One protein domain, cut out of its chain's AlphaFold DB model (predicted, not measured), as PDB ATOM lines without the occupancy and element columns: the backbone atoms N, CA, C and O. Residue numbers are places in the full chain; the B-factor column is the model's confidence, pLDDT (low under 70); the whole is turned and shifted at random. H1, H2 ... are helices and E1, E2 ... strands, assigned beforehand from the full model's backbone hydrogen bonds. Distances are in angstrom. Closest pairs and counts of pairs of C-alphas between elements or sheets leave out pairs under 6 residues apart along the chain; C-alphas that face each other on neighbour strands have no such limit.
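AT A GLANCE: This is residues 22 to 74 of the 83 residues of an uncharacterized protein of Mesorhizobium sp. 8 (UniProt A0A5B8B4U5). Two small, separate hairpins, E1 with E2 and E3 with E4, make two ends of the domain, and one helix, H1, packs on the first of them while its later residues also come near E3. The long link, residues 48 to 63, loops from one hairpin to the other, and its residues 57 to 58 pair briefly beside E3. The printed part has 53 residues, with one named helix and four named strands in the order H1, E1, E2, E3, E4; each two-stranded sheet, E1 - E2 and E3 - E4, is antiparallel, and the class is mixed, helices and strands. The whole is compact, with a radius of gyration of the C-alphas of 10.5 A and spans of 31 by 23 by 16 A.

IN THESE COORDINATES: H1, residues 22 to 33, begins at C-alpha 22 (105.933, 3.303, 1.415) and is 16.1 A long. E1, residues 37 to 41, is 11.9 A long, and E2, residues 44 to 47, is 10.4 A. E3 is residues 64 to 66, 6.6 A, and E4 is residues 71 to 73, 6.4 A, ending at C-alpha 73 (91.553, 0.047, 17.768).

HOW THE PARTS SIT: In H1 every O i to N i+4 pair is within hydrogen-bond range. The closest C-alphas of H1 and E1 are those of Ala 32 and Arg 38, 5.5 A apart; those of H1 and E3 are Leu 31 and Val 64, 6.8 A. The hairpin E1 and E2 is antiparallel at 152 degrees, with N 38 and O 46 at 2.8 A. The hairpin E3 and E4 is antiparallel at 133 degrees, with N 66 and O 71 at 2.8 A. E2 and E3 are apart.

THE WHOLE: The two C-alphas farthest apart, those of Thr 42 and Lys 70, are 30.6 A from each other. The printed part has no cut. The link E2 to E3 is long, with 16 residues. No printed residue is under 70 in pLDDT.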
ATOM      1  N   ASP A  22     106.787   4.476   1.243       90.88
ATOM      2  CA  ASP A  22     105.933   3.303   1.415       90.88
ATOM      3  C   ASP A  22     105.701   2.962   2.885       90.88
ATOM      4  O   ASP A  22     104.585   2.595   3.244       90.88
ATOM      5  N   THR A  23     106.681   3.205   3.763       91.69
ATOM      6  CA  THR A  23     106.506   3.077   5.218       91.69
ATOM      7  C   THR A  23     105.430   4.033   5.727       91.69
ATOM      8  O   THR A  23     104.507   3.612   6.422       91.69
ATOM      9  N   VAL A  24     105.509   5.312   5.340       92.38
ATOM     10  CA  VAL A  24     104.521   6.331   5.739       92.38
ATOM     11  C   VAL A  24     103.141   5.989   5.184       92.38
ATOM     12  O   VAL A  24     102.141   6.055   5.895       92.38
ATOM     13  N   ARG A  25     103.082   5.570   3.917       93.25
ATOM     14  CA  ARG A  25     101.830   5.205   3.254       93.25
ATOM     15  C   ARG A  25     101.159   4.008   3.926       93.25
ATOM     16  O   ARG A  25      99.969   4.065   4.218       93.25
ATOM     17  N   ASN A  26     101.924   2.955   4.213       93.31
ATOM     18  CA  ASN A  26     101.421   1.755   4.874       93.31
ATOM     19  C   ASN A  26     100.936   2.052   6.301       93.31
ATOM     20  O   ASN A  26      99.916   1.523   6.735       93.31
ATOM     21  N   TYR A  27     101.630   2.941   7.017       95.12
ATOM     22  CA  TYR A  27     101.180   3.424   8.320       95.12
ATOM     23  C   TYR A  27      99.815   4.124   8.221       95.12
ATOM     24  O   TYR A  27      98.876   3.745   8.921       95.12
ATOM     25  N   CYS A  28      99.659   5.078   7.298       95.75
ATOM     26  CA  CYS A  28      98.387   5.774   7.082       95.75
ATOM     27  C   CYS A  28      97.247   4.832   6.670       95.75
ATOM     28  O   CYS A  28      96.130   4.997   7.157       95.75
ATOM     29  N   TYR A  29      97.511   3.830   5.823       95.00
ATOM     30  CA  TYR A  29      96.495   2.842   5.449       95.00
ATOM     31  C   TYR A  29      96.038   1.990   6.627       95.00
ATOM     32  O   TYR A  29      94.839   1.763   6.767       95.00
ATOM     33  N   GLN A  30      96.947   1.566   7.504       95.12
ATOM     34  CA  GLN A  30      96.555   0.811   8.695       95.12
ATOM     35  C   GLN A  30      95.730   1.662   9.663       95.12
ATOM     36  O   GLN A  30      94.717   1.194  10.179       95.12
ATOM     37  N   LEU A  31      96.078   2.941   9.844       96.56
ATOM     38  CA  LEU A  31      95.245   3.859  10.624       96.56
ATOM     39  C   LEU A  31      93.871   4.102   9.986       96.56
ATOM     40  O   LEU A  31      92.885   4.261  10.705       96.56
ATOM     41  N   ALA A  32      93.790   4.133   8.655       95.62
ATOM     42  CA  ALA A  32      92.520   4.260   7.951       95.62
ATOM     43  C   ALA A  32      91.651   3.003   8.111       95.62
ATOM     44  O   ALA A  32      90.469   3.113   8.426       95.62
ATOM     45  N   ALA A  33      92.248   1.814   7.987       93.88
ATOM     46  CA  ALA A  33      91.570   0.540   8.222       93.88
ATOM     47  C   ALA A  33      91.056   0.405   9.667       93.88
ATOM     48  O   ALA A  33      89.993  -0.162   9.898       93.88
ATOM     49  N   ALA A  34      91.772   0.983  10.636       94.75
ATOM     50  CA  ALA A  34      91.349   1.038  12.032       94.75
ATOM     51  C   ALA A  34      90.317   2.144  12.346       94.75
ATOM     52  O   ALA A  34      89.900   2.286  13.498       94.75
ATOM     53  N   GLY A  35      89.914   2.947  11.354       95.56
ATOM     54  CA  GLY A  35      88.938   4.029  11.516       95.56
ATOM     55  C   GLY A  35      89.477   5.282  12.213       95.56
ATOM     56  O   GLY A  35      88.698   6.107  12.684       95.56
ATOM     57  N   VAL A  36      90.800   5.438  12.307       96.81
ATOM     58  CA  VAL A  36      91.441   6.637  12.881       96.81
ATOM     59  C   VAL A  36      91.554   7.743  11.834       96.81
ATOM     60  O   VAL A  36      91.280   8.916  12.107       96.81
ATOM     61  N   LEU A  37      91.931   7.357  10.615       97.25
ATOM     62  CA  LEU A  37      91.996   8.235   9.453       97.25
ATOM     63  C   LEU A  37      90.886   7.905   8.454       97.25
ATOM     64  O   LEU A  37      90.408   6.778   8.370       97.25
ATOM     65  N   ARG A  38      90.532   8.883   7.625       96.88
ATOM     66  CA  ARG A  38      89.738   8.693   6.411       96.88
ATOM     67  C   ARG A  38      90.582   9.074   5.208       96.88
ATOM     68  O   ARG A  38      91.131  10.173   5.164       96.88
ATOM     69  N   GLN A  39      90.675   8.186   4.225       96.31
ATOM     70  CA  GLN A  39      91.321   8.502   2.957       96.31
ATOM     71  C   GLN A  39      90.424   9.444   2.139       96.31
ATOM     72  O   GLN A  39      89.252   9.152   1.910       96.31
ATOM     73  N   THR A  40      90.969  10.583   1.719       95.44
ATOM     74  CA  THR A  40      90.270  11.629   0.944       95.44
ATOM     75  C   THR A  40      90.837  11.802  -0.468       95.44
ATOM     76  O   THR A  40      90.318  12.578  -1.262       95.44
ATOM     77  N   GLY A  41      91.895  11.062  -0.805       91.19
ATOM     78  CA  GLY A  41      92.484  10.981  -2.139       91.19
ATOM     79  C   GLY A  41      93.594   9.933  -2.178       91.19
ATOM     80  O   GLY A  41      93.857   9.265  -1.178       91.19
ATOM     81  N   THR A  42      94.297   9.795  -3.304       87.00
ATOM     82  CA  THR A  42      95.304   8.731  -3.494       87.00
ATOM     83  C   THR A  42      96.371   8.703  -2.395       87.00
ATOM     84  O   THR A  42      96.751   7.631  -1.937       87.00
ATOM     85  N   LEU A  43      96.817   9.875  -1.933       87.12
ATOM     86  CA  LEU A  43      97.808  10.039  -0.858       87.12
ATOM     87  C   LEU A  43      97.378  11.112   0.154       87.12
ATOM     88  O   LEU A  43      98.214  11.793   0.745       87.12
ATOM     89  N   ARG A  44      96.066  11.316   0.308       94.38
ATOM     90  CA  ARG A  44      95.499  12.322   1.212       94.38
ATOM     91  C   ARG A  44      94.638  11.634   2.258       94.38
ATOM     92  O   ARG A  44      93.805  10.795   1.918       94.38
ATOM     93  N   PHE A  45      94.852  12.006   3.513       96.38
ATOM     94  CA  PHE A  45      94.151  11.457   4.663       96.38
ATOM     95  C   PHE A  45      93.711  12.594   5.580       96.38
ATOM     96  O   PHE A  45      94.441  13.568   5.758       96.38
ATOM     97  N   SER A  46      92.536  12.444   6.178       97.12
ATOM     98  CA  SER A  46      92.000  13.342   7.197       97.12
ATOM     99  C   SER A  46      91.834  12.574   8.503       97.12
ATOM    100  O   SER A  46      91.406  11.420   8.495       97.12
ATOM    101  N   LEU A  47      92.167  13.205   9.626       97.00
ATOM    102  CA  LEU A  47      91.901  12.646  10.948       97.00
ATOM    103  C   LEU A  47      90.393  12.672  11.211       97.00
ATOM    104  O   LEU A  47      89.778  13.729  11.102       97.00
ATOM    105  N   VAL A  48      89.808  11.521  11.549       97.25
ATOM    106  CA  VAL A  48      88.369  11.415  11.865       97.25
ATOM    107  C   VAL A  48      88.100  10.969  13.295       97.25
ATOM    108  O   VAL A  48      87.006  11.190  13.805       97.25
ATOM    109  N   ARG A  49      89.098  10.390  13.968       96.50
ATOM    110  CA  ARG A  49      89.019  10.019  15.380       96.50
ATOM    111  C   ARG A  49      90.265  10.500  16.109       96.50
ATOM    112  O   ARG A  49      91.366  10.034  15.832       96.50
ATOM    113  N   ASN A  50      90.086  11.422  17.050       96.75
ATOM    114  CA  ASN A  50      91.161  11.867  17.929       96.75
ATOM    115  C   ASN A  50      91.341  10.853  19.070       96.75
ATOM    116  O   ASN A  50      90.405  10.617  19.830       96.75
ATOM    117  N   LEU A  51      92.525  10.245  19.163       96.50
ATOM    118  CA  LEU A  51      92.873   9.266  20.202       96.50
ATOM    119  C   LEU A  51      93.673   9.878  21.361       96.50
ATOM    120  O   LEU A  51      93.954   9.191  22.336       96.50
ATOM    121  N   GLY A  52      94.015  11.165  21.278       96.38
ATOM    122  CA  GLY A  52      94.858  11.846  22.253       96.38
ATOM    123  C   GLY A  52      96.270  12.139  21.732       96.38
ATOM    124  O   GLY A  52      96.542  12.013  20.535       96.38
ATOM    125  N   PRO A  53      97.171  12.594  22.619       96.50
ATOM    126  CA  PRO A  53      98.465  13.157  22.236       96.50
ATOM    127  C   PRO A  53      99.490  12.119  21.767       96.50
ATOM    128  O   PRO A  53     100.354  12.442  20.952       96.50
ATOM    129  N   ALA A  54      99.440  10.883  22.272       96.12
ATOM    130  CA  ALA A  54     100.378   9.853  21.851       96.12
ATOM    131  C   ALA A  54      99.907   9.197  20.545       96.12
ATOM    132  O   ALA A  54      98.763   8.762  20.426       96.12
ATOM    133  N   ALA A  55     100.797   9.107  19.557       94.00
ATOM    134  CA  ALA A  55     100.464   8.507  18.272       94.00
ATOM    135  C   ALA A  55     100.192   6.991  18.406       94.00
ATOM    136  O   ALA A  55     100.933   6.302  19.121       94.00
ATOM    137  N   PRO A  56      99.190   6.451  17.687       96.81
ATOM    138  CA  PRO A  56      98.965   5.013  17.618       96.81
ATOM    139  C   PRO A  56     100.176   4.264  17.053       96.81
ATOM    140  O   PRO A  56     100.971   4.805  16.288       96.81
ATOM    141  N   ARG A  57     100.322   2.993  17.419       97.00
ATOM    142  CA  ARG A  57     101.443   2.141  17.007       97.00
ATOM    143  C   ARG A  57     100.926   0.951  16.217       97.00
ATOM    144  O   ARG A  57      99.892   0.387  16.554       97.00
ATOM    145  N   ILE A  58     101.667   0.550  15.192       95.12
ATOM    146  CA  ILE A  58     101.375  -0.678  14.454       95.12
ATOM    147  C   ILE A  58     102.091  -1.837  15.143       95.12
ATOM    148  O   ILE A  58     103.310  -1.799  15.309       95.12
ATOM    149  N   MET A  59     101.340  -2.859  15.539       93.19
ATOM    150  CA  MET A  59     101.887  -4.093  16.098       93.19
ATOM    151  C   MET A  59     102.325  -5.053  14.986       93.19
ATOM    152  O   MET A  59     101.824  -4.987  13.864       93.19
ATOM    153  N   SER A  60     103.187  -6.020  15.306       88.88
ATOM    154  CA  SER A  60     103.623  -7.061  14.357       88.88
ATOM    155  C   SER A  60     102.456  -7.865  13.767       88.88
ATOM    156  O   SER A  60     102.505  -8.264  12.608       88.88
ATOM    157  N   ALA A  61     101.368  -8.027  14.529       88.19
ATOM    158  CA  ALA A  61     100.119  -8.650  14.083       88.19
ATOM    159  C   ALA A  61      99.269  -7.765  13.140       88.19
ATOM    160  O   ALA A  61      98.132  -8.115  12.841       88.19
ATOM    161  N   LYS A  62      99.789  -6.612  12.686       87.94
ATOM    162  CA  LYS A  62      99.090  -5.610  11.854       87.94
ATOM    163  C   LYS A  62      97.825  -5.031  12.502       87.94
ATOM    164  O   LYS A  62      96.912  -4.572  11.821       87.94
ATOM    165  N   LEU A  63      97.798  -5.030  13.833       91.88
ATOM    166  CA  LEU A  63      96.792  -4.345  14.639       91.88
ATOM    167  C   LEU A  63      97.278  -2.939  14.999       91.88
ATOM    168  O   LEU A  63      98.480  -2.714  15.176       91.88
ATOM    169  N   VAL A  64      96.343  -2.001  15.140       95.50
ATOM    170  CA  VAL A  64      96.636  -0.631  15.576       95.50
ATOM    171  C   VAL A  64      96.413  -0.532  17.080       95.50
ATOM    172  O   VAL A  64      95.297  -0.691  17.561       95.50
ATOM    173  N   PHE A  65      97.473  -0.255  17.828       96.75
ATOM    174  CA  PHE A  65      97.438  -0.056  19.272       96.75
ATOM    175  C   PHE A  65      97.403   1.434  19.614       96.75
ATOM    176  O   PHE A  65      98.265   2.194  19.167       96.75
ATOM    177  N   ASP A  66      96.443   1.848  20.433       97.25
ATOM    178  CA  ASP A  66      96.377   3.188  21.005       97.25
ATOM    179  C   ASP A  66      97.066   3.223  22.383       97.25
ATOM    180  O   ASP A  66      96.536   2.672  23.353       97.25
ATOM    181  N   PRO A  67      98.226   3.890  22.517       97.94
ATOM    182  CA  PRO A  67      98.921   3.990  23.796       97.94
ATOM    183  C   PRO A  67      98.213   4.892  24.815       97.94
ATOM    184  O   PRO A  67      98.517   4.773  26.000       97.94
ATOM    185  N   ASN A  68      97.295   5.772  24.394       97.25
ATOM    186  CA  ASN A  68      96.576   6.653  25.318       97.25
ATOM    187  C   ASN A  68      95.559   5.856  26.147       97.25
ATOM    188  O   ASN A  68      95.525   5.985  27.367       97.25
ATOM    189  N   SER A  69      94.773   4.991  25.496       96.38
ATOM    190  CA  SER A  69      93.802   4.110  26.164       96.38
ATOM    191  C   SER A  69      94.348   2.726  26.532       96.38
ATOM    192  O   SER A  69      93.709   2.008  27.296       96.38
ATOM    193  N   LYS A  70      95.526   2.346  26.016       96.75
ATOM    194  CA  LYS A  70      96.125   1.002  26.137       96.75
ATOM    195  C   LYS A  70      95.253  -0.099  25.519       96.75
ATOM    196  O   LYS A  70      95.183  -1.209  26.044       96.75
ATOM    197  N   THR A  71      94.606   0.197  24.394       95.62
ATOM    198  CA  THR A  71      93.709  -0.739  23.696       95.62
ATOM    199  C   THR A  71      94.070  -0.890  22.221       95.62
ATOM    200  O   THR A  71      94.759  -0.051  21.643       95.62
ATOM    201  N   VAL A  72      93.611  -1.976  21.597       95.12
ATOM    202  CA  VAL A  72      93.648  -2.132  20.136       95.12
ATOM    203  C   VAL A  72      92.419  -1.451  19.539       95.12
ATOM    204  O   VAL A  72      91.305  -1.630  20.030       95.12
ATOM    205  N   VAL A  73      92.616  -0.672  18.477       94.06
ATOM    206  CA  VAL A  73      91.553   0.047  17.768       94.06
ATOM    207  C   VAL A  73      91.301  -0.550  16.388       94.06
ATOM    208  O   VAL A  73      92.223  -0.975  15.692       94.06
ATOM    209  N   GLY A  74      90.032  -0.522  15.979       88.81
ATOM    210  CA  GLY A  74      89.585  -1.025  14.685       88.81
ATOM    211  C   GLY A  74      89.040  -2.455  14.732       88.81
ATOM    212  O   GLY A  74      89.069  -3.112  15.775       88.81
TER     213      GLY A  74